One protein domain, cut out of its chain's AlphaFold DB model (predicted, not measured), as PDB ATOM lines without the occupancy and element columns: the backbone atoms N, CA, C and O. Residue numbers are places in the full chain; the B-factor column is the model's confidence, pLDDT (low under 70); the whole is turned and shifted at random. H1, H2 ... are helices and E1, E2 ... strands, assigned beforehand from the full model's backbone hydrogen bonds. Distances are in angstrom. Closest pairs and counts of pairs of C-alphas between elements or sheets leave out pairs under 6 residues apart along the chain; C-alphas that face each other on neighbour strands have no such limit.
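What this domain is: This is residues 3 to 169 of the 182 residues of an uncharacterized protein of Chloroflexi bacterium 54-19 (UniProt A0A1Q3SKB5). A strongly twisted wall of five strands has H1 over one face, with the other face bare; the long helix H4 crosses H1 on the side away from the sheet, and H5 folds back along H4 as a helical hairpin. H7 packs on H1 and H4 and reaches the sheet at E5, H2 packs on H1, and H3 is near H2 alone among the other helices. The printed part has 167 residues with five named strands and seven named helices, in the order E1 E2 E3 H1 H2 E4 H3 H4 H5 H6 H7 E5, of mixed class. The antiparallel sheet runs E4 E3 E2 E1 E5. The whole is compact, with a radius of gyration of the C-alphas of 16.4 A, and only just flat, spanning 49 by 40 by 22 A.

Where its parts are: E1, residues 3 to 9, begins at C-alpha 3 (58.510, 57.771, 79.371) and is 18.3 A long. E2 is residues 12 to 18, 20.6 A, and E3 residues 24 to 28. H1 is residues 38 to 49, 16.6 A, H2 residues 55 to 60, E4 residues 69 to 72 and H3 residues 79 to 89. H4, residues 91 to 110, runs 29.2 A from C-alpha 91 (52.752, 47.978, 100.123). H5 is residues 116 to 126, H6 residues 133 to 136, and H7 residues 139 to 157, 26.8 A. E5, residues 164 to 168, ends at C-alpha 168 (64.056, 60.045, 80.959).

How they stand to each other: E1, E2 and E3 form a meander, each strand the antiparallel neighbour of the one before; N 6 and O 14 are 2.8 A apart, and N 17 and O 25 2.8 A. E4 and E5 are the edge strands, with N 71 and O 24 2.9 A apart and N 5 and O 165 2.8 A. H1 is on the sheet at a height of 10.4 A, over E1 and, only just, E5, with 3 C-alphas falling on it; it runs along the strands. H1 touches H2 at Phe 43 and Trp 56, C-alphas 6.4 A apart. With residues 41 to 45 alone H1 touches H4, about perpendicular at 85 degrees, the closest C-alphas being those of His 42 and Val 101, 6.3 A. H7 touches H1 at a tilt of 37 degrees, only just steep, opposite ways, the closest C-alphas being those of Ser 48 and Val 145, 6.1 A. H7 touches H4 at Cys 146 and Ala 108, C-alphas 5.1 A apart, and only grazes the sheet with residues 152 to 157. H4 and H5 form a helical hairpin at a shallow tilt of 28 degrees. H6 is close to H4 but not clearly touching, at Leu 100 and Tyr 134, C-alphas 7.6 A apart. Every O i to N i+4 pair is within hydrogen-bond range in H1, H2, H3, H4, H5 and H7; H6 is too short for one, and its single O i to N i+3 pair is not within range.

The domain as a whole: The C-alphas farthest apart, of Pro 77 and Asp 115, are 49.7 A apart. The printed part has no cut and no long link. Mean pLDDT of the printed part is 84.9, under 70 at residues 74 to 94 and 128 to 135.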
ATOM      1  N   ILE A   3      59.954  57.614  79.204       97.81
ATOM      2  CA  ILE A   3      58.510  57.771  79.371       97.81
ATOM      3  C   ILE A   3      58.041  58.880  78.435       97.81
ATOM      4  O   ILE A   3      58.549  60.000  78.492       97.81
ATOM      5  N   THR A   4      57.053  58.571  77.608       98.19
ATOM      6  CA  THR A   4      56.404  59.518  76.705       98.19
ATOM      7  C   THR A   4      54.987  59.765  77.185       98.19
ATOM      8  O   THR A   4      54.190  58.833  77.238       98.19
ATOM      9  N   PHE A   5      54.682  61.008  77.539       97.75
ATOM     10  CA  PHE A   5      53.353  61.470  77.919       97.75
ATOM     11  C   PHE A   5      52.696  62.113  76.699       97.75
ATOM     12  O   PHE A   5      53.200  63.108  76.188       97.75
ATOM     13  N   THR A   6      51.565  61.578  76.259       97.25
ATOM     14  CA  THR A   6      50.779  62.114  75.143       97.25
ATOM     15  C   THR A   6      49.595  62.892  75.692       97.25
ATOM     16  O   THR A   6      48.753  62.325  76.399       97.25
ATOM     17  N   ARG A   7      49.472  64.174  75.338       95.94
ATOM     18  CA  ARG A   7      48.299  64.983  75.692       95.94
ATOM     19  C   ARG A   7      47.150  64.660  74.738       95.94
ATOM     20  O   ARG A   7      47.024  65.261  73.679       95.94
ATOM     21  N   SER A   8      46.304  63.697  75.091       92.50
ATOM     22  CA  SER A   8      45.215  63.217  74.223       92.50
ATOM     23  C   SER A   8      43.999  64.150  74.150       92.50
ATOM     24  O   SER A   8      43.142  63.971  73.290       92.50
ATOM     25  N   GLY A   9      43.915  65.142  75.036       91.31
ATOM     26  CA  GLY A   9      42.855  66.150  75.076       91.31
ATOM     27  C   GLY A   9      43.206  67.283  76.039       91.31
ATOM     28  O   GLY A   9      44.300  67.313  76.601       91.31
ATOM     29  N   GLU A  10      42.283  68.223  76.261       86.00
ATOM     30  CA  GLU A  10      42.551  69.382  77.131       86.00
ATOM     31  C   GLU A  10      42.977  68.973  78.549       86.00
ATOM     32  O   GLU A  10      43.937  69.530  79.084       86.00
ATOM     33  N   ARG A  11      42.293  67.963  79.107       89.31
ATOM     34  CA  ARG A  11      42.486  67.400  80.457       89.31
ATOM     35  C   ARG A  11      42.578  65.873  80.438       89.31
ATOM     36  O   ARG A  11      42.181  65.201  81.390       89.31
ATOM     37  N   THR A  12      43.020  65.311  79.321       92.31
ATOM     38  CA  THR A  12      43.206  63.868  79.167       92.31
ATOM     39  C   THR A  12      44.584  63.605  78.603       92.31
ATOM     40  O   THR A  12      45.087  64.354  77.763       92.31
ATOM     41  N   TYR A  13      45.197  62.531  79.077       95.88
ATOM     42  CA  TYR A  13      46.510  62.110  78.630       95.88
ATOM     43  C   TYR A  13      46.649  60.591  78.738       95.88
ATOM     44  O   TYR A  13      45.798  59.895  79.299       95.88
ATOM     45  N   SER A  14      47.727  60.074  78.173       96.06
ATOM     46  CA  SER A  14      48.209  58.725  78.453       96.06
ATOM     47  C   SER A  14      49.720  58.702  78.371       96.06
ATOM     48  O   SER A  14      50.304  59.578  77.736       96.06
ATOM     49  N   SER A  15      50.336  57.675  78.935       97.19
ATOM     50  CA  SER A  15      51.788  57.570  78.983       97.19
ATOM     51  C   SER A  15      52.244  56.227  78.421       97.19
ATOM     52  O   SER A  15      51.585  55.201  78.586       97.19
ATOM     53  N   VAL A  16      53.386  56.207  77.744       97.50
ATOM     54  CA  VAL A  16      54.056  54.984  77.297       97.50
ATOM     55  C   VAL A  16      55.451  54.958  77.893       97.50
ATOM     56  O   VAL A  16      56.256  55.846  77.636       97.50
ATOM     57  N   ALA A  17      55.749  53.921  78.669       96.56
ATOM     58  CA  ALA A  17      57.074  53.688  79.219       96.56
ATOM     59  C   ALA A  17      57.811  52.608  78.426       96.56
ATOM     60  O   ALA A  17      57.319  51.487  78.263       96.56
ATOM     61  N   VAL A  18      59.019  52.934  77.973       95.50
ATOM     62  CA  VAL A  18      59.978  51.994  77.391       95.50
ATOM     63  C   VAL A  18      61.016  51.653  78.453       95.50
ATOM     64  O   VAL A  18      61.907  52.447  78.782       95.50
ATOM     65  N   ARG A  19      60.876  50.459  79.027       90.56
ATOM     66  CA  ARG A  19      61.734  49.966  80.109       90.56
ATOM     67  C   ARG A  19      63.106  49.546  79.583       90.56
ATOM     68  O   ARG A  19      63.307  49.327  78.388       90.56
ATOM     69  N   ASP A  20      64.066  49.405  80.494       87.50
ATOM     70  CA  ASP A  20      65.437  49.018  80.135       87.50
ATOM     71  C   ASP A  20      65.493  47.584  79.566       87.50
ATOM     72  O   ASP A  20      66.329  47.290  78.712       87.50
ATOM     73  N   ASP A  21      64.537  46.727  79.955       83.94
ATOM     74  CA  ASP A  21      64.304  45.385  79.398       83.94
ATOM     75  C   ASP A  21      63.586  45.390  78.032       83.94
ATOM     76  O   ASP A  21      63.214  44.334  77.521       83.94
ATOM     77  N   LYS A  22      63.415  46.573  77.426       88.38
ATOM     78  CA  LYS A  22      62.768  46.813  76.126       88.38
ATOM     79  C   LYS A  22      61.274  46.501  76.079       88.38
ATOM     80  O   LYS A  22      60.687  46.542  74.999       88.38
ATOM     81  N   VAL A  23      60.632  46.247  77.218       89.56
ATOM     82  CA  VAL A  23      59.174  46.123  77.264       89.56
ATOM     83  C   VAL A  23      58.538  47.508  77.199       89.56
ATOM     84  O   VAL A  23      58.905  48.413  77.954       89.56
ATOM     85  N   ARG A  24      57.551  47.650  76.312       94.69
ATOM     86  CA  ARG A  24      56.743  48.861  76.163       94.69
ATOM     87  C   ARG A  24      55.434  48.696  76.917       94.69
ATOM     88  O   ARG A  24      54.663  47.782  76.627       94.69
ATOM     89  N   VAL A  25      55.187  49.583  77.873       94.38
ATOM     90  CA  VAL A  25      53.999  49.559  78.729       94.38
ATOM     91  C   VAL A  25      53.208  50.838  78.511       94.38
ATOM     92  O   VAL A  25      53.730  51.930  78.701       94.38
ATOM     93  N   TRP A  26      51.950  50.694  78.117       96.06
ATOM     94  CA  TRP A  26      50.984  51.780  78.091       96.06
ATOM     95  C   TRP A  26      50.322  51.931  79.457       96.06
ATOM     96  O   TRP A  26      49.884  50.948  80.065       96.06
ATOM     97  N   VAL A  27      50.234  53.177  79.900       94.44
ATOM     98  CA  VAL A  27      49.659  53.621  81.162       94.44
ATOM     99  C   VAL A  27      48.519  54.590  80.833       94.44
ATOM    100  O   VAL A  27      48.760  55.608  80.177       94.44
ATOM    101  N   PRO A  28      47.271  54.293  81.229       93.00
ATOM    102  CA  PRO A  28      46.184  55.248  81.061       93.00
ATOM    103  C   PRO A  28      46.396  56.455  81.981       93.00
ATOM    104  O   PRO A  28      46.885  56.297  83.098       93.00
ATOM    105  N   GLY A  29      45.979  57.646  81.544       88.81
ATOM    106  CA  GLY A  29      45.810  58.767  82.464       88.81
ATOM    107  C   GLY A  29      44.638  58.481  83.399       88.81
ATOM    108  O   GLY A  29      43.521  58.243  82.934       88.81
ATOM    109  N   TYR A  30      44.898  58.439  84.705       79.06
ATOM    110  CA  TYR A  30      43.880  58.118  85.717       79.06
ATOM    111  C   TYR A  30      43.169  59.361  86.266       79.06
ATOM    112  O   TYR A  30      42.171  59.230  86.974       79.06
ATOM    113  N   ASP A  31      43.665  60.555  85.946       84.19
ATOM    114  CA  ASP A  31      43.169  61.834  86.437       84.19
ATOM    115  C   ASP A  31      42.868  62.831  85.308       84.19
ATOM    116  O   ASP A  31      43.258  62.666  84.151       84.19
ATOM    117  N   HIS A  32      42.144  63.886  85.683       79.56
ATOM    118  CA  HIS A  32      41.837  65.033  84.836       79.56
ATOM    119  C   HIS A  32      42.587  66.254  85.364       79.56
ATOM    120  O   HIS A  32      42.006  67.027  86.131       79.56
ATOM    121  N   PRO A  33      43.862  66.439  85.000       76.75
ATOM    122  CA  PRO A  33      44.720  67.390  85.688       76.75
ATOM    123  C   PRO A  33      44.248  68.833  85.482       76.75
ATOM    124  O   PRO A  33      44.075  69.279  84.349       76.75
ATOM    125  N   ASP A  34      44.064  69.564  86.586       81.69
ATOM    126  CA  ASP A  34      43.937  71.033  86.587       81.69
ATOM    127  C   ASP A  34      45.316  71.724  86.552       81.69
ATOM    128  O   ASP A  34      45.412  72.895  86.198       81.69
ATOM    129  N   TRP A  35      46.389  71.000  86.899       91.88
ATOM    130  CA  TRP A  35      47.758  71.524  86.971       91.88
ATOM    131  C   TRP A  35      48.750  70.690  86.152       91.88
ATOM    132  O   TRP A  35      49.209  71.120  85.093       91.88
ATOM    133  N   LEU A  36      49.049  69.481  86.626       94.00
ATOM    134  CA  LEU A  36      49.951  68.517  86.004       94.00
ATOM    135  C   LEU A  36      49.335  67.116  86.099       94.00
ATOM    136  O   LEU A  36      48.707  66.833  87.121       94.00
ATOM    137  N   PRO A  37      49.529  66.247  85.089       95.06
ATOM    138  CA  PRO A  37      49.206  64.826  85.186       95.06
ATOM    139  C   PRO A  37      49.795  64.210  86.455       95.06
ATOM    140  O   PRO A  37      50.978  64.419  86.739       95.06
ATOM    141  N   HIS A  38      48.998  63.457  87.217       93.50
ATOM    142  CA  HIS A  38      49.454  62.858  88.480       93.50
ATOM    143  C   HIS A  38      50.708  61.996  88.299       93.50
ATOM    144  O   HIS A  38      51.671  62.101  89.060       93.50
ATOM    145  N   ASP A  39      50.753  61.192  87.239       93.62
ATOM    146  CA  ASP A  39      51.914  60.368  86.913       93.62
ATOM    147  C   ASP A  39      53.141  61.210  86.495       93.62
ATOM    148  O   ASP A  39      54.275  60.845  86.806       93.62
ATOM    149  N   LEU A  40      52.961  62.382  85.883       96.31
ATOM    150  CA  LEU A  40      54.062  63.309  85.604       96.31
ATOM    151  C   LEU A  40      54.610  63.947  86.892       96.31
ATOM    152  O   LEU A  40      55.823  64.123  87.025       96.31
ATOM    153  N   ILE A  41      53.749  64.228  87.876       96.19
ATOM    154  CA  ILE A  41      54.174  64.677  89.212       96.19
ATOM    155  C   ILE A  41      54.994  63.573  89.900       96.19
ATOM    156  O   ILE A  41      56.083  63.851  90.412       96.19
ATOM    157  N   HIS A  42      54.522  62.320  89.853       95.00
ATOM    158  CA  HIS A  42      55.292  61.159  90.309       95.00
ATOM    159  C   HIS A  42      56.671  61.109  89.657       95.00
ATOM    160  O   HIS A  42      57.672  60.968  90.355       95.00
ATOM    161  N   PHE A  43      56.740  61.271  88.331       95.62
ATOM    162  CA  PHE A  43      58.010  61.266  87.608       95.62
ATOM    163  C   PHE A  43      58.971  62.318  88.168       95.62
ATOM    164  O   PHE A  43      60.102  61.979  88.517       95.62
ATOM    165  N   VAL A  44      58.529  63.573  88.284       96.25
ATOM    166  CA  VAL A  44      59.393  64.672  88.736       96.25
ATOM    167  C   VAL A  44      59.912  64.414  90.147       96.25
ATOM    168  O   VAL A  44      61.113  64.547  90.389       96.25
ATOM    169  N   ILE A  45      59.037  64.026  91.074       93.81
ATOM    170  CA  ILE A  45      59.393  63.847  92.485       93.81
ATOM    171  C   ILE A  45      60.299  62.632  92.663       93.81
ATOM    172  O   ILE A  45      61.357  62.744  93.284       93.81
ATOM    173  N   GLU A  46      59.925  61.490  92.085       92.19
ATOM    174  CA  GLU A  46      60.710  60.261  92.187       92.19
ATOM    175  C   GLU A  46      62.087  60.432  91.554       92.19
ATOM    176  O   GLU A  46      63.092  60.078  92.167       92.19
ATOM    177  N   ASN A  47      62.162  61.036  90.367       93.19
ATOM    178  CA  ASN A  47      63.432  61.242  89.679       93.19
ATOM    179  C   ASN A  47      64.319  62.275  90.398       93.19
ATOM    180  O   ASN A  47      65.529  62.082  90.493       93.19
ATOM    181  N   SER A  48      63.738  63.343  90.955       92.75
ATOM    182  CA  SER A  48      64.493  64.401  91.653       92.75
ATOM    183  C   SER A  48      65.054  63.972  93.009       92.75
ATOM    184  O   SER A  48      66.064  64.520  93.459       92.75
ATOM    185  N   LEU A  49      64.376  63.034  93.673       89.69
ATOM    186  CA  LEU A  49      64.755  62.509  94.987       89.69
ATOM    187  C   LEU A  49      65.415  61.123  94.901       89.69
ATOM    188  O   LEU A  49      65.849  60.590  95.916       89.69
ATOM    189  N   GLY A  50      65.513  60.537  93.704       87.50
ATOM    190  CA  GLY A  50      66.088  59.207  93.504       87.50
ATOM    191  C   GLY A  50      65.258  58.080  94.126       87.50
ATOM    192  O   GLY A  50      65.820  57.075  94.561       87.50
ATOM    193  N   LEU A  51      63.933  58.236  94.183       84.62
ATOM    194  CA  LEU A  51      63.029  57.255  94.783       84.62
ATOM    195  C   LEU A  51      62.840  56.070  93.839       84.62
ATOM    196  O   LEU A  51      62.518  56.232  92.662       84.62
ATOM    197  N   GLN A  52      63.017  54.861  94.367       79.88
ATOM    198  CA  GLN A  52      62.976  53.628  93.568       79.88
ATOM    199  C   GLN A  52      61.666  52.855  93.715       79.88
ATOM    200  O   GLN A  52      61.368  51.985  92.900       79.88
ATOM    201  N   TYR A  53      60.884  53.169  94.747       76.25
ATOM    202  CA  TYR A  53      59.705  52.391  95.125       76.25
ATOM    203  C   TYR A  53      58.392  53.170  95.015       76.25
ATOM    204  O   TYR A  53      57.363  52.684  95.492       76.25
ATOM    205  N   GLY A  54      58.421  54.329  94.351       85.62
ATOM    206  CA  GLY A  54      57.221  55.018  93.885       85.62
ATOM    207  C   GLY A  54      56.614  54.361  92.641       85.62
ATOM    208  O   GLY A  54      56.952  53.230  92.282       85.62
ATOM    209  N   PHE A  55      55.693  55.050  91.981       90.88
ATOM    210  CA  PHE A  55      54.968  54.548  90.821       90.88
ATOM    211  C   PHE A  55      55.904  54.193  89.657       90.88
ATOM    212  O   PHE A  55      55.927  53.038  89.220       90.88
ATOM    213  N   TRP A  56      56.721  55.140  89.186       92.56
ATOM    214  CA  TRP A  56      57.607  54.905  88.041       92.56
ATOM    215  C   TRP A  56      58.775  54.002  88.390       92.56
ATOM    216  O   TRP A  56      59.173  53.191  87.556       92.56
ATOM    217  N   GLY A  57      59.276  54.069  89.625       89.31
ATOM    218  CA  GLY A  57      60.263  53.109  90.114       89.31
ATOM    219  C   GLY A  57      59.758  51.660  90.050       89.31
ATOM    220  O   GLY A  57      60.448  50.772  89.542       89.31
ATOM    221  N   ARG A  58      58.500  51.420  90.448       87.38
ATOM    222  CA  ARG A  58      57.852  50.102  90.335       87.38
ATOM    223  C   ARG A  58      57.620  49.695  88.881       87.38
ATOM    224  O   ARG A  58      57.900  48.548  88.535       87.38
ATOM    225  N   VAL A  59      57.149  50.606  88.024       89.88
ATOM    226  CA  VAL A  59      57.003  50.333  86.582       89.88
ATOM    227  C   VAL A  59      58.357  49.961  85.978       89.88
ATOM    228  O   VAL A  59      58.459  48.930  85.320       89.88
ATOM    229  N   ALA A  60      59.419  50.716  86.267       88.69
ATOM    230  CA  ALA A  60      60.775  50.421  85.806       88.69
ATOM    231  C   ALA A  60      61.256  49.036  86.268       88.69
ATOM    232  O   ALA A  60      61.849  48.297  85.479       88.69
ATOM    233  N   ALA A  61      60.923  48.646  87.502       84.19
ATOM    234  CA  ALA A  61      61.191  47.319  88.050       84.19
ATOM    235  C   ALA A  61      60.307  46.201  87.461       84.19
ATOM    236  O   ALA A  61      60.512  45.034  87.790       84.19
ATOM    237  N   GLY A  62      59.343  46.521  86.594       83.75
ATOM    238  CA  GLY A  62      58.489  45.567  85.878       83.75
ATOM    239  C   GLY A  62      57.102  45.342  86.461       83.75
ATOM    240  O   GLY A  62      56.436  44.373  86.090       83.75
ATOM    241  N   ALA A  63      56.648  46.228  87.346       83.38
ATOM    242  CA  ALA A  63      55.259  46.252  87.774       83.38
ATOM    243  C   ALA A  63      54.329  46.604  86.604       83.38
ATOM    244  O   ALA A  63      54.615  47.500  85.809       83.38
ATOM    245  N   VAL A  64      53.188  45.925  86.544       84.56
ATOM    246  CA  VAL A  64      52.067  46.264  85.663       84.56
ATOM    247  C   VAL A  64      50.834  46.361  86.554       84.56
ATOM    248  O   VAL A  64      50.435  45.373  87.172       84.56
ATOM    249  N   PHE A  65      50.274  47.562  86.677       83.62
ATOM    250  CA  PHE A  65      49.114  47.837  87.524       83.62
ATOM    251  C   PHE A  65      47.799  47.667  86.753       83.62
ATOM    252  O   PHE A  65      47.779  47.555  85.527       83.62
ATOM    253  N   SER A  66      46.679  47.650  87.483       80.75
ATOM    254  CA  SER A  66      45.345  47.528  86.887       80.75
ATOM    255  C   SER A  66      45.096  48.629  85.849       80.75
ATOM    256  O   SER A  66      45.236  49.808  86.158       80.75
ATOM    257  N   GLY A  67      44.724  48.248  84.625       83.88
ATOM    258  CA  GLY A  67      44.474  49.172  83.511       83.88
ATOM    259  C   GLY A  67      45.669  49.405  82.579       83.88
ATOM    260  O   GLY A  67      45.465  49.859  81.453       83.88
ATOM    261  N   MET A  68      46.886  49.031  82.984       90.81
ATOM    262  CA  MET A  68      48.062  49.084  82.111       90.81
ATOM    263  C   MET A  68      48.052  47.962  81.072       90.81
ATOM    264  O   MET A  68      47.505  46.880  81.301       90.81
ATOM    265  N   LYS A  69      48.696  48.205  79.928       90.62
ATOM    266  CA  LYS A  69      48.804  47.229  78.835       90.62
ATOM    267  C   LYS A  69      50.243  47.110  78.357       90.62
ATOM    268  O   LYS A  69      50.898  48.115  78.108       90.62
ATOM    269  N   ILE A  70      50.724  45.884  78.176       89.75
ATOM    270  CA  ILE A  70      51.982  45.647  77.462       89.75
ATOM    271  C   ILE A  70      51.686  45.790  75.970       89.75
ATOM    272  O   ILE A  70      50.856  45.057  75.437       89.75
ATOM    273  N   LEU A  71      52.339  46.750  75.322       90.00
ATOM    274  CA  LEU A  71      52.208  46.976  73.885       90.00
ATOM    275  C   LEU A  71      53.156  46.066  73.102       90.00
ATOM    276  O   LEU A  71      52.756  45.453  72.119       90.00
ATOM    277  N   GLU A  72      54.410  45.967  73.551       85.00
ATOM    278  CA  GLU A  72      55.469  45.208  72.882       85.00
ATOM    279  C   GLU A  72      56.486  44.657  73.890       85.00
ATOM    280  O   GLU A  72      56.664  45.193  74.989       85.00
ATOM    281  N   GLY A  73      57.198  43.605  73.475       80.00
ATOM    282  CA  GLY A  73      58.196  42.907  74.281       80.00
ATOM    283  C   GLY A  73      57.628  41.685  75.002       80.00
ATOM    284  O   GLY A  73      56.449  41.617  75.348       80.00
ATOM    285  N   ARG A  74      58.481  40.678  75.222       66.25
ATOM    286  CA  ARG A  74      58.112  39.487  75.993       66.25
ATOM    287  C   ARG A  74      58.450  39.733  77.453       66.25
ATOM    288  O   ARG A  74      59.624  39.842  77.799       66.25
ATOM    289  N   GLN A  75      57.439  39.761  78.314       63.69
ATOM    290  CA  GLN A  75      57.684  39.682  79.748       63.69
ATOM    291  C   GLN A  75      58.345  38.325  80.025       63.69
ATOM    292  O   GLN A  75      57.764  37.279  79.726       63.69
ATOM    293  N   LEU A  76      59.593  38.330  80.504       55.41
ATOM    294  CA  LEU A  76      60.293  37.087  80.826       55.41
ATOM    295  C   LEU A  76      59.447  36.292  81.839       55.41
ATOM    296  O   LEU A  76      58.922  36.895  82.786       55.41
ATOM    297  N   PRO A  77      59.309  34.960  81.681       41.34
ATOM    298  CA  PRO A  77      58.704  34.134  82.718       41.34
ATOM    299  C   PRO A  77      59.478  34.390  84.019       41.34
ATOM    300  O   PRO A  77      60.710  34.392  84.011       41.34
ATOM    301  N   HIS A  78      58.772  34.680  85.110       47.31
ATOM    302  CA  HIS A  78      59.324  35.091  86.412       47.31
ATOM    303  C   HIS A  78      59.837  36.540  86.553       47.31
ATOM    304  O   HIS A  78      60.260  36.906  87.650       47.31
ATOM    305  N   ALA A  79      59.778  37.392  85.521       47.28
ATOM    306  CA  ALA A  79      59.931  38.842  85.715       47.28
ATOM    307  C   ALA A  79      58.685  39.407  86.400       47.28
ATOM    308  O   ALA A  79      58.801  40.059  87.426       47.28
ATOM    309  N   ALA A  80      57.493  39.024  85.922       43.75
ATOM    310  CA  ALA A  80      56.234  39.307  86.606       43.75
ATOM    311  C   ALA A  80      56.269  38.844  88.066       43.75
ATOM    312  O   ALA A  80      55.871  39.595  88.930       43.75
ATOM    313  N   GLU A  81      56.793  37.654  88.363       42.62
ATOM    314  CA  GLU A  81      56.797  37.083  89.717       42.62
ATOM    315  C   GLU A  81      57.784  37.780  90.663       42.62
ATOM    316  O   GLU A  81      57.419  38.032  91.807       42.62
ATOM    317  N   ARG A  82      58.982  38.167  90.191       48.56
ATOM    318  CA  ARG A  82      59.965  38.948  90.969       48.56
ATOM    319  C   ARG A  82      59.536  40.404  91.170       48.56
ATOM    320  O   ARG A  82      59.721  40.951  92.251       48.56
ATOM    321  N   SER A  83      58.920  41.016  90.161       47.84
ATOM    322  CA  SER A  83      58.361  42.370  90.254       47.84
ATOM    323  C   SER A  83      57.074  42.389  91.089       47.84
ATOM    324  O   SER A  83      56.880  43.290  91.893       47.84
ATOM    325  N   TYR A  84      56.211  41.375  90.968       44.25
ATOM    326  CA  TYR A  84      54.967  41.226  91.735       44.25
ATOM    327  C   TYR A  84      55.235  40.908  93.209       44.25
ATOM    328  O   TYR A  84      54.531  41.441  94.062       44.25
ATOM    329  N   THR A  85      56.269  40.117  93.528       44.94
ATOM    330  CA  THR A  85      56.735  39.928  94.917       44.94
ATOM    331  C   THR A  85      57.377  41.197  95.464       44.94
ATOM    332  O   THR A  85      56.906  41.677  96.484       44.94
ATOM    333  N   ALA A  86      58.314  41.843  94.763       49.00
ATOM    334  CA  ALA A  86      58.933  43.088  95.245       49.00
ATOM    335  C   ALA A  86      57.921  44.238  95.467       49.00
ATOM    336  O   ALA A  86      58.037  45.000  96.427       49.00
ATOM    337  N   VAL A  87      56.889  44.345  94.619       49.09
ATOM    338  CA  VAL A  87      55.811  45.350  94.735       49.09
ATOM    339  C   VAL A  87      54.807  44.998  95.844       49.09
ATOM    340  O   VAL A  87      54.325  45.907  96.525       49.09
ATOM    341  N   ARG A  88      54.497  43.704  96.062       46.88
ATOM    342  CA  ARG A  88      53.647  43.234  97.181       46.88
ATOM    343  C   ARG A  88      54.362  43.203  98.523       46.88
ATOM    344  O   ARG A  88      53.686  43.290  99.541       46.88
ATOM    345  N   GLU A  89      55.679  43.044  98.547       46.75
ATOM    346  CA  GLU A  89      56.468  42.980  99.781       46.75
ATOM    347  C   GLU A  89      56.669  44.361 100.408       46.75
ATOM    348  O   GLU A  89      56.965  44.461 101.596       46.75
ATOM    349  N   GLN A  90      56.406  45.436  99.655       55.56
ATOM    350  CA  GLN A  90      56.456  46.802 100.167       55.56
ATOM    351  C   GLN A  90      55.177  47.614  99.872       55.56
ATOM    352  O   GLN A  90      55.237  48.670  99.241       55.56
ATOM    353  N   PRO A  91      53.978  47.200 100.331       52.50
ATOM    354  CA  PRO A  91      52.752  47.978 100.123       52.50
ATOM    355  C   PRO A  91      52.838  49.349 100.802       52.50
ATOM    356  O   PRO A  91      52.361  50.344 100.264       52.50
ATOM    357  N   ARG A  92      53.518  49.401 101.958       58.44
ATOM    358  CA  ARG A  92      53.709  50.632 102.730       58.44
ATOM    359  C   ARG A  92      54.473  51.692 101.940       58.44
ATOM    360  O   ARG A  92      54.073  52.845 101.993       58.44
ATOM    361  N   THR A  93      55.484  51.317 101.151       58.72
ATOM    362  CA  THR A  93      56.283  52.298 100.395       58.72
ATOM    363  C   THR A  93      55.493  52.972  99.277       58.72
ATOM    364  O   THR A  93      55.760  54.127  98.970       58.72
ATOM    365  N   GLY A  94      54.463  52.312  98.733       63.53
ATOM    366  CA  GLY A  94      53.576  52.903  97.726       63.53
ATOM    367  C   GLY A  94      52.660  53.959  98.343       63.53
ATOM    368  O   GLY A  94      52.583  55.082  97.861       63.53
ATOM    369  N   THR A  95      52.035  53.645  99.481       75.38
ATOM    370  CA  THR A  95      51.258  54.639 100.240       75.38
ATOM    371  C   THR A  95      52.131  55.816 100.681       75.38
ATOM    372  O   THR A  95      51.695  56.961 100.623       75.38
ATOM    373  N   GLN A  96      53.378  55.554 101.075       79.88
ATOM    374  CA  GLN A  96      54.328  56.600 101.448       79.88
ATOM    375  C   GLN A  96      54.689  57.510 100.265       79.88
ATOM    376  O   GLN A  96      54.712  58.731 100.429       79.88
ATOM    377  N   SER A  97      54.924  56.943  99.075       82.94
ATOM    378  CA  SER A  97      55.208  57.742  97.880       82.94
ATOM    379  C   SER A  97      54.032  58.636  97.495       82.94
ATOM    380  O   SER A  97      54.258  59.801  97.200       82.94
ATOM    381  N   GLU A  98      52.789  58.147  97.575       88.19
ATOM    382  CA  GLU A  98      51.597  58.969  97.299       88.19
ATOM    383  C   GLU A  98      51.478  60.151  98.275       88.19
ATOM    384  O   GLU A  98      51.229  61.285  97.865       88.19
ATOM    385  N   VAL A  99      51.711  59.911  99.573       89.12
ATOM    386  CA  VAL A  99      51.688  60.971 100.597       89.12
ATOM    387  C   VAL A  99      52.758  62.023 100.317       89.12
ATOM    388  O   VAL A  99      52.472  63.222 100.366       89.12
ATOM    389  N   LEU A 100      53.983  61.595 100.001       89.31
ATOM    390  CA  LEU A 100      55.062  62.519  99.665       89.31
ATOM    391  C   LEU A 100      54.752  63.312  98.392       89.31
ATOM    392  O   LEU A 100      54.979  64.522  98.360       89.31
ATOM    393  N   VAL A 101      54.224  62.642  97.366       91.38
ATOM    394  CA  VAL A 101      53.828  63.263  96.100       91.38
ATOM    395  C   VAL A 101      52.790  64.351  96.341       91.38
ATOM    396  O   VAL A 101      53.007  65.496  95.939       91.38
ATOM    397  N   GLY A 102      51.727  64.039  97.086       92.25
ATOM    398  CA  GLY A 102      50.701  65.009  97.458       92.25
ATOM    399  C   GLY A 102      51.254  66.183  98.273       92.25
ATOM    400  O   GLY A 102      50.917  67.336  98.002       92.25
ATOM    401  N   LEU A 103      52.149  65.921  99.233       93.50
ATOM    402  CA  LEU A 103      52.769  66.973 100.044       93.50
ATOM    403  C   LEU A 103      53.605  67.926  99.186       93.50
ATOM    404  O   LEU A 103      53.438  69.142  99.283       93.50
ATOM    405  N   MET A 104      54.499  67.396  98.351       94.12
ATOM    406  CA  MET A 104      55.403  68.201  97.523       94.12
ATOM    407  C   MET A 104      54.648  68.968  96.435       94.12
ATOM    408  O   MET A 104      54.943  70.141  96.200       94.12
ATOM    409  N   ALA A 105      53.633  68.345  95.827       94.56
ATOM    410  CA  ALA A 105      52.703  69.018  94.928       94.56
ATOM    411  C   ALA A 105      52.009  70.194  95.631       94.56
ATOM    412  O   ALA A 105      52.009  71.310  95.112       94.56
ATOM    413  N   GLY A 106      51.497  69.979  96.847       95.12
ATOM    414  CA  GLY A 106      50.877  71.030  97.653       95.12
ATOM    415  C   GLY A 106      51.843  72.167  98.000       95.12
ATOM    416  O   GLY A 106      51.482  73.335  97.881       95.12
ATOM    417  N   VAL A 107      53.084  71.854  98.384       96.12
ATOM    418  CA  VAL A 107      54.127  72.863  98.653       96.12
ATOM    419  C   VAL A 107      54.406  73.714  97.412       96.12
ATOM    420  O   VAL A 107      54.455  74.940  97.524       96.12
ATOM    421  N   ALA A 108      54.547  73.081  96.244       96.38
ATOM    422  CA  ALA A 108      54.806  73.768  94.982       96.38
ATOM    423  C   ALA A 108      53.637  74.673  94.557       96.38
ATOM    424  O   ALA A 108      53.873  75.836  94.223       96.38
ATOM    425  N   GLN A 109      52.396  74.174  94.631       94.56
ATOM    426  CA  GLN A 109      51.182  74.929  94.289       94.56
ATOM    427  C   GLN A 109      50.939  76.109  95.236       94.56
ATOM    428  O   GLN A 109      50.542  77.184  94.800       94.56
ATOM    429  N   MET A 110      51.207  75.939  96.535       95.81
ATOM    430  CA  MET A 110      51.095  77.032  97.507       95.81
ATOM    431  C   MET A 110      52.254  78.038  97.420       95.81
ATOM    432  O   MET A 110      52.163  79.106  98.024       95.81
ATOM    433  N   GLY A 111      53.352  77.709  96.730       95.94
ATOM    434  CA  GLY A 111      54.534  78.571  96.627       95.94
ATOM    435  C   GLY A 111      55.270  78.778  97.955       95.94
ATOM    436  O   GLY A 111      55.824  79.851  98.199       95.94
ATOM    437  N   ILE A 112      55.240  77.781  98.846       96.88
ATOM    438  CA  ILE A 112      55.777  77.894 100.215       96.88
ATOM    439  C   ILE A 112      57.151  77.236 100.396       96.88
ATOM    440  O   ILE A 112      57.613  77.095 101.523       96.88
ATOM    441  N   GLU A 113      57.857  76.860  99.326       94.88
ATOM    442  CA  GLU A 113      59.160  76.175  99.418       94.88
ATOM    443  C   GLU A 113      60.271  77.004 100.096       94.88
ATOM    444  O   GLU A 113      61.297  76.471 100.531       94.88
ATOM    445  N   ASN A 114      60.082  78.324 100.198       95.50
ATOM    446  CA  ASN A 114      60.982  79.218 100.925       95.50
ATOM    447  C   ASN A 114      60.662  79.306 102.428       95.50
ATOM    448  O   ASN A 114      61.555  79.637 103.207       95.50
ATOM    449  N   ASP A 115      59.445  78.944 102.848       96.38
ATOM    450  CA  ASP A 115      59.022  78.872 104.251       96.38
ATOM    451  C   ASP A 115      59.375  77.496 104.838       96.38
ATOM    452  O   ASP A 115      58.539  76.605 105.020       96.38
ATOM    453  N   TRP A 116      60.671  77.301 105.097       94.69
ATOM    454  CA  TRP A 116      61.175  76.022 105.595       94.69
ATOM    455  C   TRP A 116      60.547  75.567 106.915       94.69
ATOM    456  O   TRP A 116      60.192  74.394 106.992       94.69
ATOM    457  N   PRO A 117      60.348  76.422 107.937       95.00
ATOM    458  CA  PRO A 117      59.680  75.996 109.165       95.00
ATOM    459  C   PRO A 117      58.291  75.395 108.911       95.00
ATOM    460  O   PRO A 117      57.947  74.364 109.497       95.00
ATOM    461  N   ARG A 118      57.503  75.990 108.004       95.06
ATOM    462  CA  ARG A 118      56.184  75.469 107.630       95.06
ATOM    463  C   ARG A 118      56.278  74.146 106.878       95.06
ATOM    464  O   ARG A 118      55.594  73.194 107.254       95.06
ATOM    465  N   VAL A 119      57.139  74.061 105.865       93.94
ATOM    466  CA  VAL A 119      57.343  72.824 105.090       93.94
ATOM    467  C   VAL A 119      57.857  71.694 105.986       93.94
ATOM    468  O   VAL A 119      57.339  70.580 105.944       93.94
ATOM    469  N   GLN A 120      58.823  71.982 106.858       90.44
ATOM    470  CA  GLN A 120      59.374  71.013 107.799       90.44
ATOM    471  C   GLN A 120      58.303  70.499 108.768       90.44
ATOM    472  O   GLN A 120      58.286  69.310 109.086       90.44
ATOM    473  N   LYS A 121      57.389  71.363 109.226       90.50
ATOM    474  CA  LYS A 121      56.247  70.945 110.047       90.50
ATOM    475  C   LYS A 121      55.328  69.989 109.281       90.50
ATOM    476  O   LYS A 121      54.958  68.963 109.843       90.50
ATOM    477  N   MET A 122      55.005  70.288 108.020       90.94
ATOM    478  CA  MET A 122      54.187  69.407 107.173       90.94
ATOM    479  C   MET A 122      54.851  68.038 106.978       90.94
ATOM    480  O   MET A 122      54.201  67.013 107.163       90.94
ATOM    481  N   LEU A 123      56.156  68.014 106.683       88.19
ATOM    482  CA  LEU A 123      56.929  66.774 106.544       88.19
ATOM    483  C   LEU A 123      56.917  65.951 107.840       88.19
ATOM    484  O   LEU A 123      56.642  64.757 107.808       88.19
ATOM    485  N   ARG A 124      57.145  66.581 108.999       84.81
ATOM    486  CA  ARG A 124      57.094  65.896 110.304       84.81
ATOM    487  C   ARG A 124      55.709  65.336 110.627       84.81
ATOM    488  O   ARG A 124      55.612  64.281 111.236       84.81
ATOM    489  N   GLN A 125      54.645  66.036 110.237       85.62
ATOM    490  CA  GLN A 125      53.270  65.572 110.443       85.62
ATOM    491  C   GLN A 125      52.911  64.383 109.547       85.62
ATOM    492  O   GLN A 125      52.128  63.537 109.964       85.62
ATOM    493  N   ALA A 126      53.492  64.300 108.346       82.38
ATOM    494  CA  ALA A 126      53.339  63.139 107.474       82.38
ATOM    495  C   ALA A 126      54.079  61.898 108.014       82.38
ATOM    496  O   ALA A 126      53.632  60.775 107.792       82.38
ATOM    497  N   TRP A 127      55.176  62.099 108.756       76.06
ATOM    498  CA  TRP A 127      56.100  61.045 109.193       76.06
ATOM    499  C   TRP A 127      56.247  60.981 110.720       76.06
ATOM    500  O   TRP A 127      57.333  61.191 111.254       76.06
ATOM    501  N   VAL A 128      55.145  60.694 111.425       57.78
ATOM    502  CA  VAL A 128      55.062  60.783 112.899       57.78
ATOM    503  C   VAL A 128      56.084  59.898 113.637       57.78
ATOM    504  O   VAL A 128      56.618  60.351 114.641       57.78
ATOM    505  N   ASP A 129      56.429  58.709 113.120       54.66
ATOM    506  CA  ASP A 129      57.328  57.742 113.796       54.66
ATOM    507  C   ASP A 129      58.329  57.040 112.851       54.66
ATOM    508  O   ASP A 129      58.937  56.019 113.189       54.66
ATOM    509  N   ASP A 130      58.490  57.542 111.627       54.81
ATOM    510  CA  ASP A 130      59.053  56.747 110.535       54.81
ATOM    511  C   ASP A 130      60.511  57.115 110.216       54.81
ATOM    512  O   ASP A 130      60.812  58.244 109.833       54.81
ATOM    513  N   HIS A 131      61.414  56.133 110.307       53.84
ATOM    514  CA  HIS A 131      62.792  56.218 109.793       53.84
ATOM    515  C   HIS A 131      62.834  56.001 108.268       53.84
ATOM    516  O   HIS A 131      63.841  55.526 107.737       53.84
ATOM    517  N   SER A 132      61.735  56.275 107.555       60.31
ATOM    518  CA  SER A 132      61.689  56.073 106.111       60.31
ATOM    519  C   SER A 132      62.721  56.951 105.418       60.31
ATOM    520  O   SER A 132      63.105  58.019 105.912       60.31
ATOM    521  N   GLU A 133      63.136  56.517 104.232       61.09
ATOM    522  CA  GLU A 133      63.989  57.291 103.326       61.09
ATOM    523  C   GLU A 133      63.427  58.700 103.032       61.09
ATOM    524  O   GLU A 133      64.176  59.607 102.682       61.09
ATOM    525  N   TYR A 134      62.127  58.917 103.267       67.12
ATOM    526  CA  TYR A 134      61.417  60.183 103.065       67.12
ATOM    527  C   TYR A 134      61.492  61.152 104.258       67.12
ATOM    528  O   TYR A 134      61.167  62.331 104.118       67.12
ATOM    529  N   SER A 135      61.931  60.689 105.433       65.38
ATOM    530  CA  SER A 135      62.012  61.502 106.659       65.38
ATOM    531  C   SER A 135      63.165  62.519 106.655       65.38
ATOM    532  O   SER A 135      63.174  63.452 107.462       65.38
ATOM    533  N   GLN A 136      64.130  62.369 105.739       74.38
ATOM    534  CA  GLN A 136      65.371  63.156 105.695       74.38
ATOM    535  C   GLN A 136      65.413  64.226 104.593       74.38
ATOM    536  O   GLN A 136      66.471  64.799 104.343       74.38
ATOM    537  N   ILE A 137      64.277  64.532 103.960       86.25
ATOM    538  CA  ILE A 137      64.206  65.531 102.886       86.25
ATOM    539  C   ILE A 137      64.611  66.912 103.421       86.25
ATOM    540  O   ILE A 137      64.012  67.449 104.353       86.25
ATOM    541  N   SER A 138      65.634  67.498 102.807       90.94
ATOM    542  CA  SER A 138      66.189  68.811 103.125       90.94
ATOM    543  C   SER A 138      65.456  69.954 102.415       90.94
ATOM    544  O   SER A 138      64.813  69.771 101.379       90.94
ATOM    545  N   GLN A 139      65.629  71.187 102.907       93.62
ATOM    546  CA  GLN A 139      65.101  72.381 102.232       93.62
ATOM    547  C   GLN A 139      65.609  72.502 100.785       93.62
ATOM    548  O   GLN A 139      64.864  72.911  99.897       93.62
ATOM    549  N   GLY A 140      66.877  72.155 100.539       95.00
ATOM    550  CA  GLY A 140      67.468  72.205  99.202       95.00
ATOM    551  C   GLY A 140      66.807  71.224  98.232       95.00
ATOM    552  O   GLY A 140      66.592  71.563  97.072       95.00
ATOM    553  N   GLU A 141      66.438  70.035  98.711       94.25
ATOM    554  CA  GLU A 141      65.688  69.048  97.929       94.25
ATOM    555  C   GLU A 141      64.266  69.511  97.632       94.25
ATOM    556  O   GLU A 141      63.856  69.442  96.477       94.25
ATOM    557  N   VAL A 142      63.552  70.063  98.620       95.50
ATOM    558  CA  VAL A 142      62.219  70.648  98.390       95.50
ATOM    559  C   VAL A 142      62.284  71.730  97.317       95.50
ATOM    560  O   VAL A 142      61.536  71.679  96.345       95.50
ATOM    561  N   LYS A 143      63.209  72.689  97.445       96.56
ATOM    562  CA  LYS A 143      63.351  73.777  96.468       96.56
ATOM    563  C   LYS A 143      63.658  73.260  95.066       96.56
ATOM    564  O   LYS A 143      63.092  73.768  94.103       96.56
ATOM    565  N   ARG A 144      64.520  72.244  94.953       96.38
ATOM    566  CA  ARG A 144      64.840  71.601  93.673       96.38
ATOM    567  C   ARG A 144      63.605  70.950  93.061       96.38
ATOM    568  O   ARG A 144      63.299  71.225  91.911       96.38
ATOM    569  N   VAL A 145      62.870  70.159  93.840       96.06
ATOM    570  CA  VAL A 145      61.635  69.502  93.389       96.06
ATOM    571  C   VAL A 145      60.605  70.534  92.929       96.06
ATOM    572  O   VAL A 145      60.046  70.390  91.848       96.06
ATOM    573  N   CYS A 146      60.385  71.608  93.690       97.69
ATOM    574  CA  CYS A 146      59.459  72.671  93.296       97.69
ATOM    575  C   CYS A 146      59.900  73.398  92.017       97.69
ATOM    576  O   CYS A 146      59.053  73.760  91.202       97.69
ATOM    577  N   ALA A 147      61.204  73.612  91.819       97.44
ATOM    578  CA  ALA A 147      61.723  74.190  90.583       97.44
ATOM    579  C   ALA A 147      61.490  73.262  89.378       97.44
ATOM    580  O   ALA A 147      60.974  73.714  88.358       97.44
ATOM    581  N   GLU A 148      61.783  71.966  89.516       97.62
ATOM    582  CA  GLU A 148      61.546  70.971  88.462       97.62
ATOM    583  C   GLU A 148      60.055  70.810  88.138       97.62
ATOM    584  O   GLU A 148      59.683  70.725  86.969       97.62
ATOM    585  N   LEU A 149      59.177  70.850  89.148       97.75
ATOM    586  CA  LEU A 149      57.725  70.829  88.941       97.75
ATOM    587  C   LEU A 149      57.260  72.025  88.106       97.75
ATOM    588  O   LEU A 149      56.459  71.844  87.196       97.75
ATOM    589  N   ARG A 150      57.800  73.226  88.343       97.25
ATOM    590  CA  ARG A 150      57.467  74.430  87.557       97.25
ATOM    591  C   ARG A 150      57.994  74.370  86.128       97.25
ATOM    592  O   ARG A 150      57.310  74.800  85.203       97.25
ATOM    593  N   ILE A 151      59.192  73.821  85.925       97.50
ATOM    594  CA  ILE A 151      59.720  73.569  84.576       97.50
ATOM    595  C   ILE A 151      58.794  72.598  83.840       97.50
ATOM    596  O   ILE A 151      58.445  72.820  82.681       97.50
ATOM    597  N   MET A 152      58.374  71.527  84.513       97.56
ATOM    598  CA  MET A 152      57.510  70.524  83.911       97.56
ATOM    599  C   MET A 152      56.101  71.052  83.639       97.56
ATOM    600  O   MET A 152      55.545  70.770  82.583       97.56
ATOM    601  N   GLU A 153      55.558  71.876  84.534       96.12
ATOM    602  CA  GLU A 153      54.316  72.621  84.324       96.12
ATOM    603  C   GLU A 153      54.390  73.456  83.049       96.12
ATOM    604  O   GLU A 153      53.527  73.325  82.186       96.12
ATOM    605  N   GLN A 154      55.448  74.250  82.872       96.50
ATOM    606  CA  GLN A 154      55.617  75.049  81.658       96.50
ATOM    607  C   GLN A 154      55.692  74.180  80.400       96.50
ATOM    608  O   GLN A 154      55.097  74.525  79.379       96.50
ATOM    609  N   ARG A 155      56.401  73.047  80.452       97.19
ATOM    610  CA  ARG A 155      56.483  72.112  79.319       97.19
ATOM    611  C   ARG A 155      55.123  71.498  78.998       97.19
ATOM    612  O   ARG A 155      54.763  71.434  77.830       97.19
ATOM    613  N   TRP A 156      54.372  71.080  80.015       95.94
ATOM    614  CA  TRP A 156      53.064  70.451  79.851       95.94
ATOM    615  C   TRP A 156      51.997  71.431  79.356       95.94
ATOM    616  O   TRP A 156      51.260  71.128  78.422       95.94
ATOM    617  N   GLN A 157      51.930  72.630  79.937       93.62
ATOM    618  CA  GLN A 157      50.929  73.632  79.564       93.62
ATOM    619  C   GLN A 157      51.127  74.137  78.130       93.62
ATOM    620  O   GLN A 157      50.148  74.355  77.418       93.62
ATOM    621  N   ASN A 158      52.382  74.249  77.684       95.44
ATOM    622  CA  ASN A 158      52.715  74.620  76.309       95.44
ATOM    623  C   ASN A 158      52.623  73.454  75.312       95.44
ATOM    624  O   ASN A 158      52.788  73.687  74.117       95.44
ATOM    625  N   LEU A 159      52.384  72.221  75.770       96.31
ATOM    626  CA  LEU A 159      52.252  71.054  74.901       96.31
ATOM    627  C   LEU A 159      50.868  71.057  74.233       96.31
ATOM    628  O   LEU A 159      49.860  70.980  74.946       96.31
ATOM    629  N   PRO A 160      50.774  71.131  72.895       96.25
ATOM    630  CA  PRO A 160      49.493  71.040  72.204       96.25
ATOM    631  C   PRO A 160      48.807  69.685  72.414       96.25
ATOM    632  O   PRO A 160      49.438  68.672  72.709       96.25
ATOM    633  N   VAL A 161      47.488  69.653  72.230       95.88
ATOM    634  CA  VAL A 161      46.747  68.387  72.181       95.88
ATOM    635  C   VAL A 161      47.190  67.588  70.953       95.88
ATOM    636  O   VAL A 161      47.248  68.125  69.851       95.88
ATOM    637  N   GLY A 162      47.468  66.301  71.152       95.56
ATOM    638  CA  GLY A 162      47.995  65.379  70.148       95.56
ATOM    639  C   GLY A 162      49.521  65.270  70.137       95.56
ATOM    640  O   GLY A 162      50.038  64.401  69.443       95.56
ATOM    641  N   GLU A 163      50.221  66.109  70.903       97.50
ATOM    642  CA  GLU A 163      51.682  66.121  70.976       97.50
ATOM    643  C   GLU A 163      52.209  65.351  72.194       97.50
ATOM    644  O   GLU A 163      51.493  65.071  73.168       97.50
ATOM    645  N   ASP A 164      53.503  65.044  72.126       97.62
ATOM    646  CA  ASP A 164      54.205  64.189  73.071       97.62
ATOM    647  C   ASP A 164      55.262  64.945  73.885       97.62
ATOM    648  O   ASP A 164      56.077  65.714  73.371       97.62
ATOM    649  N   LEU A 165      55.316  64.637  75.177       97.75
ATOM    650  CA  LEU A 165      56.359  65.057  76.100       97.75
ATOM    651  C   LEU A 165      57.153  63.836  76.554       97.75
ATOM    652  O   LEU A 165      56.669  63.018  77.334       97.75
ATOM    653  N   THR A 166      58.400  63.735  76.101       97.88
ATOM    654  CA  THR A 166      59.289  62.639  76.501       97.88
ATOM    655  C   THR A 166      60.233  63.071  77.620       97.88
ATOM    656  O   THR A 166      60.815  64.165  77.601       97.88
ATOM    657  N   VAL A 167      60.375  62.196  78.613       97.25
ATOM    658  CA  VAL A 167      61.263  62.359  79.762       97.25
ATOM    659  C   VAL A 167      62.016  61.061  80.046       97.25
ATOM    660  O   VAL A 167      61.544  59.957  79.771       97.25
ATOM    661  N   THR A 168      63.212  61.189  80.614       96.06
ATOM    662  CA  THR A 168      64.056  60.045  80.959       96.06
ATOM    663  C   THR A 168      64.046  59.840  82.463       96.06
ATOM    664  O   THR A 168      64.423  60.730  83.221       96.06
ATOM    665  N   TRP A 169      63.634  58.650  82.898       91.50
ATOM    666  CA  TRP A 169      63.746  58.227  84.288       91.50
ATOM    667  C   TRP A 169      65.095  57.549  84.510       91.50
ATOM    668  O   TRP A 169      65.411  56.515  83.898       91.50
TER     669      TRP A 169